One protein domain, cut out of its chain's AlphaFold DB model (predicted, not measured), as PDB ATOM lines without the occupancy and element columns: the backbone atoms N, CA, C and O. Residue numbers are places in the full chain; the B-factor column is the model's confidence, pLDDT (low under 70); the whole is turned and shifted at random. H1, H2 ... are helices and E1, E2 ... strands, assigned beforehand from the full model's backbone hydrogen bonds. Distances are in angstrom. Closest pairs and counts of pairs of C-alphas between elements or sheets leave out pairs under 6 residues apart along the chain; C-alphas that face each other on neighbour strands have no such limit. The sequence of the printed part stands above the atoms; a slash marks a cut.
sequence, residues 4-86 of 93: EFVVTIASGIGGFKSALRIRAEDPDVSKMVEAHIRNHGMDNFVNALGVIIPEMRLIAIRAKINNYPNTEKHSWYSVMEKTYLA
ATOM      1  N   GLU A   4      38.454 -35.298  82.402       92.31
ATOM      2  CA  GLU A   4      39.159 -34.053  82.108       92.31
ATOM      3  C   GLU A   4      39.372 -33.858  80.612       92.31
ATOM      4  O   GLU A   4      39.534 -34.814  79.851       92.31
ATOM      5  N   PHE A   5      39.405 -32.596  80.201       93.19
ATOM      6  CA  PHE A   5      39.818 -32.196  78.867       93.19
ATOM      7  C   PHE A   5      40.533 -30.845  78.908       93.19
ATOM      8  O   PHE A   5      40.383 -30.054  79.841       93.19
ATOM      9  N   VAL A   6      41.301 -30.575  77.861       94.88
ATOM     10  CA  VAL A   6      41.915 -29.281  77.584       94.88
ATOM     11  C   VAL A   6      41.349 -28.759  76.276       94.88
ATOM     12  O   VAL A   6      41.417 -29.442  75.254       94.88
ATOM     13  N   VAL A   7      40.820 -27.541  76.291       95.19
ATOM     14  CA  VAL A   7      40.387 -26.830  75.086       95.19
ATOM     15  C   VAL A   7      41.253 -25.597  74.869       95.19
ATOM     16  O   VAL A   7      41.481 -24.814  75.785       95.19
ATOM     17  N   THR A   8      41.757 -25.430  73.651       94.94
ATOM     18  CA  THR A   8      42.455 -24.219  73.214       94.94
ATOM     19  C   THR A   8      41.482 -23.344  72.443       94.94
ATOM     20  O   THR A   8      40.903 -23.793  71.454       94.94
ATOM     21  N   ILE A   9      41.302 -22.107  72.892       94.31
ATOM     22  CA  ILE A   9      40.336 -21.154  72.348       94.31
ATOM     23  C   ILE A   9      41.079 -19.919  71.859       94.31
ATOM     24  O   ILE A   9      41.823 -19.298  72.619       94.31
ATOM     25  N   ALA A  10      40.846 -19.551  70.604       92.19
ATOM     26  CA  ALA A  10      41.242 -18.262  70.060       92.19
ATOM     27  C   ALA A  10      40.067 -17.287  70.149       92.19
ATOM     28  O   ALA A  10      38.939 -17.640  69.791       92.19
ATOM     29  N   SER A  11      40.333 -16.060  70.594       91.94
ATOM     30  CA  SER A  11      39.392 -14.945  70.519       91.94
ATOM     31  C   SER A  11      39.933 -13.860  69.592       91.94
ATOM     32  O   SER A  11      41.054 -13.386  69.777       91.94
ATOM     33  N   GLY A  12      39.141 -13.496  68.585       86.75
ATOM     34  CA  GLY A  12      39.443 -12.446  67.615       86.75
ATOM     35  C   GLY A  12      38.807 -11.099  67.962       86.75
ATOM     36  O   GLY A  12      38.180 -10.937  69.010       86.75
ATOM     37  N   ILE A  13      38.971 -10.140  67.050       84.94
ATOM     38  CA  ILE A  13      38.388  -8.792  67.125       84.94
ATOM     39  C   ILE A  13      36.859  -8.888  67.147       84.94
ATOM     40  O   ILE A  13      36.284  -9.653  66.373       84.94
ATOM     41  N   GLY A  14      36.202  -8.101  68.003       83.12
ATOM     42  CA  GLY A  14      34.736  -8.074  68.093       83.12
ATOM     43  C   GLY A  14      34.150  -9.268  68.849       83.12
ATOM     44  O   GLY A  14      32.977  -9.597  68.682       83.12
ATOM     45  N   GLY A  15      34.971  -9.948  69.652       80.38
ATOM     46  CA  GLY A  15      34.525 -10.983  70.580       80.38
ATOM     47  C   GLY A  15      34.251 -12.352  69.958       80.38
ATOM     48  O   GLY A  15      33.797 -13.246  70.679       80.38
ATOM     49  N   PHE A  16      34.546 -12.561  68.669       87.25
ATOM     50  CA  PHE A  16      34.439 -13.880  68.038       87.25
ATOM     51  C   PHE A  16      35.382 -14.879  68.713       87.25
ATOM     52  O   PHE A  16      36.544 -14.567  68.979       87.25
ATOM     53  N   LYS A  17      34.888 -16.088  68.990       92.25
ATOM     54  CA  LYS A  17      35.643 -17.162  69.651       92.25
ATOM     55  C   LYS A  17      35.605 -18.417  68.794       92.25
ATOM     56  O   LYS A  17      34.576 -18.729  68.200       92.25
ATOM     57  N   SER A  18      36.706 -19.156  68.775       92.19
ATOM     58  CA  SER A  18      36.801 -20.446  68.094       92.19
ATOM     59  C   SER A  18      37.628 -21.426  68.916       92.19
ATOM     60  O   SER A  18      38.685 -21.064  69.438       92.19
ATOM     61  N   ALA A  19      37.156 -22.665  69.043       91.06
ATOM     62  CA  ALA A  19      37.947 -23.752  69.604       91.06
ATOM     63  C   ALA A  19      38.910 -24.273  68.529       91.06
ATOM     64  O   ALA A  19      38.480 -24.804  67.510       91.06
ATOM     65  N   LEU A  20      40.214 -24.124  68.760       89.81
ATOM     66  CA  LEU A  20      41.248 -24.600  67.839       89.81
ATOM     67  C   LEU A  20      41.560 -26.079  68.042       89.81
ATOM     68  O   LEU A  20      41.859 -26.798  67.094       89.81
ATOM     69  N   ARG A  21      41.553 -26.527  69.302       89.94
ATOM     70  CA  ARG A  21      41.923 -27.896  69.653       89.94
ATOM     71  C   ARG A  21      41.259 -28.328  70.942       89.94
ATOM     72  O   ARG A  21      41.278 -27.585  71.920       89.94
ATOM     73  N   ILE A  22      40.753 -29.553  70.953       93.06
ATOM     74  CA  ILE A  22      40.243 -30.231  72.143       93.06
ATOM     75  C   ILE A  22      41.090 -31.488  72.335       93.06
ATOM     76  O   ILE A  22      41.343 -32.227  71.384       93.06
ATOM     77  N   ARG A  23      41.609 -31.691  73.544       92.62
ATOM     78  CA  ARG A  23      42.366 -32.887  73.924       92.62
ATOM     79  C   ARG A  23      41.756 -33.475  75.186       92.62
ATOM     80  O   ARG A  23      41.583 -32.758  76.165       92.62
ATOM     81  N   ALA A  24      41.506 -34.771  75.183       91.44
ATOM     82  CA  ALA A  24      41.135 -35.539  76.361       91.44
ATOM     83  C   ALA A  24      41.820 -36.907  76.288       91.44
ATOM     84  O   ALA A  24      42.165 -37.362  75.198       91.44
ATOM     85  N   GLU A  25      42.013 -37.556  77.435       89.38
ATOM     86  CA  GLU A  25      42.521 -38.936  77.476       89.38
ATOM     87  C   GLU A  25      41.522 -39.920  76.852       89.38
ATOM     88  O   GLU A  25      41.910 -40.872  76.182       89.38
ATOM     89  N   ASP A  26      40.228 -39.661  77.052       88.12
ATOM     90  CA  ASP A  26      39.124 -40.440  76.499       88.12
ATOM     91  C   ASP A  26      38.630 -39.789  75.184       88.12
ATOM     92  O   ASP A  26      38.167 -38.640  75.202       88.12
ATOM     93  N   PRO A  27      38.712 -40.475  74.026       87.88
ATOM     94  CA  PRO A  27      38.258 -39.923  72.750       87.88
ATOM     95  C   PRO A  27      36.777 -39.533  72.735       87.88
ATOM     96  O   PRO A  27      36.404 -38.585  72.039       87.88
ATOM     97  N   ASP A  28      35.929 -40.221  73.500       87.62
ATOM     98  CA  ASP A  28      34.494 -39.933  73.521       87.62
ATOM     99  C   ASP A  28      34.185 -38.642  74.286       87.62
ATOM    100  O   ASP A  28      33.252 -37.919  73.932       87.62
ATOM    101  N   VAL A  29      35.040 -38.271  75.244       88.69
ATOM    102  CA  VAL A  29      34.990 -36.958  75.901       88.69
ATOM    103  C   VAL A  29      35.270 -35.841  74.898       88.69
ATOM    104  O   VAL A  29      34.512 -34.870  74.846       88.69
ATOM    105  N   SER A  30      36.305 -35.985  74.064       90.25
ATOM    106  CA  SER A  30      36.613 -34.994  73.019       90.25
ATOM    107  C   SER A  30      35.436 -34.833  72.050       90.25
ATOM    108  O   SER A  30      34.972 -33.713  71.836       90.25
ATOM    109  N   LYS A  31      34.873 -35.947  71.555       90.19
ATOM    110  CA  LYS A  31      33.697 -35.930  70.663       90.19
ATOM    111  C   LYS A  31      32.476 -35.281  71.311       90.19
ATOM    112  O   LYS A  31      31.744 -34.557  70.641       90.19
ATOM    113  N   MET A  32      32.235 -35.532  72.598       89.38
ATOM    114  CA  MET A  32      31.117 -34.931  73.324       89.38
ATOM    115  C   MET A  32      31.280 -33.406  73.433       89.38
ATOM    116  O   MET A  32      30.321 -32.670  73.192       89.38
ATOM    117  N   VAL A  33      32.479 -32.918  73.764       90.69
ATOM    118  CA  VAL A  33      32.767 -31.473  73.836       90.69
ATOM    119  C   VAL A  33      32.632 -30.823  72.454       90.69
ATOM    120  O   VAL A  33      31.989 -29.781  72.324       90.69
ATOM    121  N   GLU A  34      33.152 -31.462  71.404       92.31
ATOM    122  CA  GLU A  34      32.972 -31.011  70.018       92.31
ATOM    123  C   GLU A  34      31.493 -30.958  69.610       92.31
ATOM    124  O   GLU A  34      31.055 -29.997  68.974       92.31
ATOM    125  N   ALA A  35      30.706 -31.972  69.983       90.50
ATOM    126  CA  ALA A  35      29.274 -32.013  69.713       90.50
ATOM    127  C   ALA A  35      28.524 -30.895  70.449       90.50
ATOM    128  O   ALA A  35      27.645 -30.274  69.855       90.50
ATOM    129  N   HIS A  36      28.894 -30.581  71.696       89.12
ATOM    130  CA  HIS A  36      28.331 -29.439  72.422       89.12
ATOM    131  C   HIS A  36      28.558 -28.144  71.635       89.12
ATOM    132  O   HIS A  36      27.592 -27.452  71.309       89.12
ATOM    133  N   ILE A  37      29.811 -27.832  71.287       92.56
ATOM    134  CA  ILE A  37      30.156 -26.598  70.562       92.56
ATOM    135  C   ILE A  37      29.399 -26.520  69.234       92.56
ATOM    136  O   ILE A  37      28.878 -25.465  68.882       92.56
ATOM    137  N   ARG A  38      29.285 -27.641  68.518       91.94
ATOM    138  CA  ARG A  38      28.545 -27.716  67.253       91.94
ATOM    139  C   ARG A  38      27.046 -27.460  67.423       91.94
ATOM    140  O   ARG A  38      26.464 -26.754  66.609       91.94
ATOM    141  N   ASN A  39      26.433 -28.029  68.459       90.75
ATOM    142  CA  ASN A  39      24.983 -27.984  68.663       90.75
ATOM    143  C   ASN A  39      24.507 -26.684  69.324       90.75
ATOM    144  O   ASN A  39      23.381 -26.254  69.082       90.75
ATOM    145  N   HIS A  40      25.339 -26.072  70.168       90.69
ATOM    146  CA  HIS A  40      24.953 -24.909  70.972       90.69
ATOM    147  C   HIS A  40      25.766 -23.649  70.662       90.69
ATOM    148  O   HIS A  40      25.395 -22.566  71.110       90.69
ATOM    149  N   GLY A  41      26.840 -23.758  69.881       92.12
ATOM    150  CA  GLY A  41      27.714 -22.644  69.534       92.12
ATOM    151  C   GLY A  41      28.812 -22.378  70.565       92.12
ATOM    152  O   GLY A  41      28.755 -22.802  71.723       92.12
ATOM    153  N   MET A  42      29.833 -21.638  70.125       93.56
ATOM    154  CA  MET A  42      31.041 -21.392  70.914       93.56
ATOM    155  C   MET A  42      30.793 -20.500  72.138       93.56
ATOM    156  O   MET A  42      31.358 -20.754  73.198       93.56
ATOM    157  N   ASP A  43      29.928 -19.489  72.033       91.00
ATOM    158  CA  ASP A  43      29.651 -18.589  73.161       91.00
ATOM    159  C   ASP A  43      28.921 -19.301  74.304       91.00
ATOM    160  O   ASP A  43      29.279 -19.121  75.466       91.00
ATOM    161  N   ASN A  44      27.963 -20.180  73.991       90.38
ATOM    162  CA  ASN A  44      27.299 -21.005  75.004       90.38
ATOM    163  C   ASN A  44      28.279 -21.958  75.683       90.38
ATOM    164  O   ASN A  44      28.242 -22.107  76.903       90.38
ATOM    165  N   PHE A  45      29.195 -22.552  74.917       92.12
ATOM    166  CA  PHE A  45      30.243 -23.393  75.476       92.12
ATOM    167  C   PHE A  45      31.175 -22.609  76.421       92.12
ATOM    168  O   PHE A  45      31.441 -23.059  77.535       92.12
ATOM    169  N   VAL A  46      31.625 -21.410  76.035       91.50
ATOM    170  CA  VAL A  46      32.470 -20.550  76.889       91.50
ATOM    171  C   VAL A  46      31.723 -20.092  78.145       91.50
ATOM    172  O   VAL A  46      32.297 -20.102  79.238       91.50
ATOM    173  N   ASN A  47      30.434 -19.773  78.021       89.44
ATOM    174  CA  ASN A  47      29.574 -19.470  79.164       89.44
ATOM    175  C   ASN A  47      29.433 -20.680  80.098       89.44
ATOM    176  O   ASN A  47      29.520 -20.521  81.314       89.44
ATOM    177  N   ALA A  48      29.289 -21.892  79.552       88.19
ATOM    178  CA  ALA A  48      29.229 -23.129  80.331       88.19
ATOM    179  C   ALA A  48      30.549 -23.448  81.055       88.19
ATOM    180  O   ALA A  48      30.522 -24.079  82.110       88.19
ATOM    181  N   LEU A  49      31.692 -23.000  80.519       89.19
ATOM    182  CA  LEU A  49      32.985 -23.041  81.212       89.19
ATOM    183  C   LEU A  49      33.099 -21.972  82.319       89.19
ATOM    184  O   LEU A  49      33.995 -22.062  83.157       89.19
ATOM    185  N   GLY A  50      32.247 -20.940  82.323       87.81
ATOM    186  CA  GLY A  50      32.320 -19.834  83.282       87.81
ATOM    187  C   GLY A  50      33.595 -18.995  83.130       87.81
ATOM    188  O   GLY A  50      34.213 -18.593  84.122       87.81
ATOM    189  N   VAL A  51      34.053 -18.772  81.893       86.62
ATOM    190  CA  VAL A  51      35.322 -18.077  81.614       86.62
ATOM    191  C   VAL A  51      35.100 -16.820  80.794       86.62
ATOM    192  O   VAL A  51      34.453 -16.845  79.757       86.62
ATOM    193  N   ILE A  52      35.728 -15.727  81.227       87.56
ATOM    194  CA  ILE A  52      35.886 -14.520  80.419       87.56
ATOM    195  C   ILE A  52      37.179 -14.667  79.619       87.56
ATOM    196  O   ILE A  52      38.251 -14.835  80.202       87.56
ATOM    197  N   ILE A  53      37.069 -14.621  78.292       88.88
ATOM    198  CA  ILE A  53      38.205 -14.677  77.368       88.88
ATOM    199  C   ILE A  53      38.338 -13.289  76.737       88.88
ATOM    200  O   ILE A  53      37.431 -12.892  76.005       88.88
ATOM    201  N   PRO A  54      39.413 -12.533  77.030       87.62
ATOM    202  CA  PRO A  54      39.644 -11.238  76.401       87.62
ATOM    203  C   PRO A  54      39.835 -11.376  74.886       87.62
ATOM    204  O   PRO A  54      40.344 -12.393  74.414       87.62
ATOM    205  N   GLU A  55      39.482 -10.331  74.138       89.75
ATOM    206  CA  GLU A  55      39.729 -10.277  72.694       89.75
ATOM    207  C   GLU A  55      41.223 -10.363  72.365       89.75
ATOM    208  O   GLU A  55      42.078  -9.947  73.153       89.75
ATOM    209  N   MET A  56      41.541 -10.861  71.167       87.56
ATOM    210  CA  MET A  56      42.915 -10.968  70.656       87.56
ATOM    211  C   MET A  56      43.827 -11.780  71.584       87.56
ATOM    212  O   MET A  56      44.982 -11.423  71.855       87.56
ATOM    213  N   ARG A  57      43.283 -12.877  72.113       88.19
ATOM    214  CA  ARG A  57      43.990 -13.804  72.997       88.19
ATOM    215  C   ARG A  57      43.793 -15.237  72.559       88.19
ATOM    216  O   ARG A  57      42.773 -15.615  71.987       88.19
ATOM    217  N   LEU A  58      44.788 -16.032  72.909       90.88
ATOM    218  CA  LEU A  58      44.751 -17.473  72.849       90.88
ATOM    219  C   LEU A  58      44.816 -18.002  74.281       90.88
ATOM    220  O   LEU A  58      45.654 -17.564  75.072       90.88
ATOM    221  N   ILE A  59      43.920 -18.918  74.626       92.56
ATOM    222  CA  ILE A  59      43.837 -19.483  75.971       92.56
ATOM    223  C   ILE A  59      43.667 -20.996  75.893       92.56
ATOM    224  O   ILE A  59      42.797 -21.496  75.182       92.56
ATOM    225  N   ALA A  60      44.488 -21.729  76.635       94.12
ATOM    226  CA  ALA A  60      44.248 -23.130  76.945       94.12
ATOM    227  C   ALA A  60      43.511 -23.221  78.283       94.12
ATOM    228  O   ALA A  60      43.917 -22.611  79.272       94.12
ATOM    229  N   ILE A  61      42.415 -23.971  78.311       94.75
ATOM    230  CA  ILE A  61      41.586 -24.166  79.498       94.75
ATOM    231  C   ILE A  61      41.528 -25.659  79.782       94.75
ATOM    232  O   ILE A  61      41.004 -26.417  78.963       94.75
ATOM    233  N   ARG A  62      42.038 -26.073  80.942       95.06
ATOM    234  CA  ARG A  62      41.832 -27.424  81.471       95.06
ATOM    235  C   ARG A  62      40.568 -27.423  82.317       95.06
ATOM    236  O   ARG A  62      40.443 -26.621  83.245       95.06
ATOM    237  N   ALA A  63      39.639 -28.315  82.010       93.75
ATOM    238  CA  ALA A  63      38.363 -28.413  82.698       93.75
ATOM    239  C   ALA A  63      37.970 -29.869  82.962       93.75
ATOM    240  O   ALA A  63      38.351 -30.786  82.234       93.75
ATOM    241  N   LYS A  64      37.169 -30.056  84.009       91.69
ATOM    242  CA  LYS A  64      36.490 -31.304  84.358       91.69
ATOM    243  C   LYS A  64      35.052 -31.270  83.879       91.69
ATOM    244  O   LYS A  64      34.407 -30.231  83.973       91.69
ATOM    245  N   ILE A  65      34.543 -32.406  83.424       87.19
ATOM    246  CA  ILE A  65      33.116 -32.625  83.181       87.19
ATOM    247  C   ILE A  65      32.482 -33.074  84.488       87.19
ATOM    248  O   ILE A  65      32.850 -34.114  85.045       87.19
ATOM    249  N   ASN A  66      31.508 -32.301  84.950       80.06
ATOM    250  CA  ASN A  66      30.734 -32.649  86.130       80.06
ATOM    251  C   ASN A  66      29.742 -33.770  85.759       80.06
ATOM    252  O   ASN A  66      29.075 -33.697  84.728       80.06
ATOM    253  N   ASN A  67      29.659 -34.813  86.592       69.00
ATOM    254  CA  ASN A  67      28.680 -35.905  86.482       69.00
ATOM    255  C   ASN A  67      28.614 -36.623  85.114       69.00
ATOM    256  O   ASN A  67      27.536 -36.790  84.569       69.00
ATOM    257  N   TYR A  68      29.729 -37.091  84.541       62.97
ATOM    258  CA  TYR A  68      29.696 -37.828  83.262       62.97
ATOM    259  C   TYR A  68      29.139 -39.270  83.392       62.97
ATOM    260  O   TYR A  68      29.634 -40.009  84.259       62.97
ATOM    261  N   PRO A  69      28.210 -39.717  82.509       57.12
ATOM    262  CA  PRO A  69      27.466 -38.936  81.506       57.12
ATOM    263  C   PRO A  69      26.340 -38.101  82.152       57.12
ATOM    264  O   PRO A  69      25.602 -38.593  83.000       57.12
ATOM    265  N   ASN A  70      26.232 -36.830  81.755       55.88
ATOM    266  CA  ASN A  70      25.495 -35.809  82.509       55.88
ATOM    267  C   ASN A  70      23.980 -35.834  82.244       55.88
ATOM    268  O   ASN A  70      23.547 -35.839  81.093       55.88
ATOM    269  N   THR A  71      23.181 -35.811  83.315       52.12
ATOM    270  CA  THR A  71      21.707 -35.782  83.287       52.12
ATOM    271  C   THR A  71      21.112 -34.429  83.704       52.12
ATOM    272  O   THR A  71      19.889 -34.295  83.716       52.12
ATOM    273  N   GLU A  72      21.925 -33.417  84.044       48.19
ATOM    274  CA  GLU A  72      21.441 -32.164  84.655       48.19
ATOM    275  C   GLU A  72      21.819 -30.860  83.916       48.19
ATOM    276  O   GLU A  72      22.722 -30.794  83.078       48.19
ATOM    277  N   LYS A  73      21.064 -29.788  84.223       46.34
ATOM    278  CA  LYS A  73      21.027 -28.496  83.504       46.34
ATOM    279  C   LYS A  73      22.037 -27.429  83.961       46.34
ATOM    280  O   LYS A  73      22.108 -26.391  83.305       46.34
ATOM    281  N   HIS A  74      22.799 -27.621  85.041       49.78
ATOM    282  CA  HIS A  74      23.679 -26.566  85.575       49.78
ATOM    283  C   HIS A  74      25.167 -26.946  85.588       49.78
ATOM    284  O   HIS A  74      25.518 -28.109  85.757       49.78
ATOM    285  N   SER A  75      25.998 -25.929  85.308       55.75
ATOM    286  CA  SER A  75      27.457 -25.905  85.087       55.75
ATOM    287  C   SER A  75      28.081 -27.251  84.720       55.75
ATOM    288  O   SER A  75      28.584 -27.986  85.566       55.75
ATOM    289  N   TRP A  76      28.071 -27.557  83.419       72.81
ATOM    290  CA  TRP A  76      28.591 -28.813  82.865       72.81
ATOM    291  C   TRP A  76      30.085 -29.015  83.111       72.81
ATOM    292  O   TRP A  76      30.557 -30.155  83.110       72.81
ATOM    293  N   TYR A  77      30.815 -27.921  83.324       86.94
ATOM    294  CA  TYR A  77      32.259 -27.936  83.434       86.94
ATOM    295  C   TYR A  77      32.746 -27.221  84.691       86.94
ATOM    296  O   TYR A  77      32.225 -26.175  85.071       86.94
ATOM    297  N   SER A  78      33.799 -27.767  85.290       90.00
ATOM    298  CA  SER A  78      34.572 -27.118  86.346       90.00
ATOM    299  C   SER A  78      35.958 -26.799  85.802       90.00
ATOM    300  O   SER A  78      36.734 -27.709  85.505       90.00
ATOM    301  N   VAL A  79      36.276 -25.516  85.634       91.00
ATOM    302  CA  VAL A  79      37.599 -25.103  85.151       91.00
ATOM    303  C   VAL A  79      38.634 -25.308  86.246       91.00
ATOM    304  O   VAL A  79      38.490 -24.787  87.348       91.00
ATOM    305  N   MET A  80      39.682 -26.055  85.918       92.56
ATOM    306  CA  MET A  80      40.802 -26.325  86.812       92.56
ATOM    307  C   MET A  80      41.930 -25.322  86.609       92.56
ATOM    308  O   MET A  80      42.509 -24.836  87.574       92.56
ATOM    309  N   GLU A  81      42.248 -25.021  85.350       94.00
ATOM    310  CA  GLU A  81      43.406 -24.209  84.986       94.00
ATOM    311  C   GLU A  81      43.129 -23.409  83.711       94.00
ATOM    312  O   GLU A  81      42.401 -23.854  82.817       94.00
ATOM    313  N   LYS A  82      43.718 -22.213  83.641       93.19
ATOM    314  CA  LYS A  82      43.650 -21.293  82.504       93.19
ATOM    315  C   LYS A  82      45.049 -20.775  82.207       93.19
ATOM    316  O   LYS A  82      45.639 -20.109  83.055       93.19
ATOM    317  N   THR A  83      45.519 -20.996  80.990       91.62
ATOM    318  CA  THR A  83      46.849 -20.570  80.555       91.62
ATOM    319  C   THR A  83      46.712 -19.712  79.310       91.62
ATOM    320  O   THR A  83      46.244 -20.185  78.274       91.62
ATOM    321  N   TYR A  84      47.099 -18.440  79.408       88.19
ATOM    322  CA  TYR A  84      47.210 -17.571  78.241       88.19
ATOM    323  C   TYR A  84      48.460 -17.950  77.460       88.19
ATOM    324  O   TYR A  84      49.549 -18.015  78.023       88.19
ATOM    325  N   LEU A  85      48.282 -18.213  76.174       84.00
ATOM    326  CA  LEU A  85      49.349 -18.631  75.280       84.00
ATOM    327  C   LEU A  85      49.789 -17.434  74.438       84.00
ATOM    328  O   LEU A  85      48.939 -16.665  73.969       84.00
ATOM    329  N   ALA A  86      51.095 -17.280  74.214       76.44
ATOM    330  CA  ALA A  86      51.538 -16.389  73.155       76.44
ATOM    331  C   ALA A  86      51.181 -17.027  71.805       76.44
ATOM    332  O   ALA A  86      51.197 -18.246  71.648       76.44
TER     333      ALA A  86
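AT A GLANCE: This is residues 4 to 86 of the 93 residues of an uncharacterized protein of Aeromonas veronii (UniProt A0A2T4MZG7). A strongly twisted four-stranded antiparallel sheet, E2 - E1 - E3 - E4, has two helices, H1 and H2, over one face, in two layers. E2, H1 H2, E3 form a split strand-helix-strand unit, same-way strands with E1 between, its crossover left-handed. The printed part has 83 residues with four named strands and two named helices, in the order E1 E2 H1 H2 E3 E4 along the chain; it is mixed in class and compact, with a radius of gyration of the C-alphas of 12.1 A, and spans 35 by 23 by 19 A.

IN THESE COORDINATES: E1, residues 4 to 11, begins at C-alpha 4 (39.159, -34.053, 82.108). E2 is 17 to 24, H1 27 to 40, H2 42 to 49, E3 57 to 65, 24.0 A long. E4, 77 to 85, ends at C-alpha 85 (49.349, -18.631, 75.280).

HOW THE PARTS SIT: Within hydrogen-bond range are N 7 and O 61, 2.9 A, N 8 and O 21, 2.8 A, and N 62 and O 81, 2.9 A. H1 is on the sheet, height 8.6 A. H1 and H2 only just touch, 3 C-alpha pairs within 8 A, only at the corner, closest Ile 37 and Phe 45, 5.9 A. In both, every O i to N i+4 pair is within range.

THE WHOLE: The E3 to E4 hairpin link is long; residues 67 to 75 are under 70. The printed part has no cut.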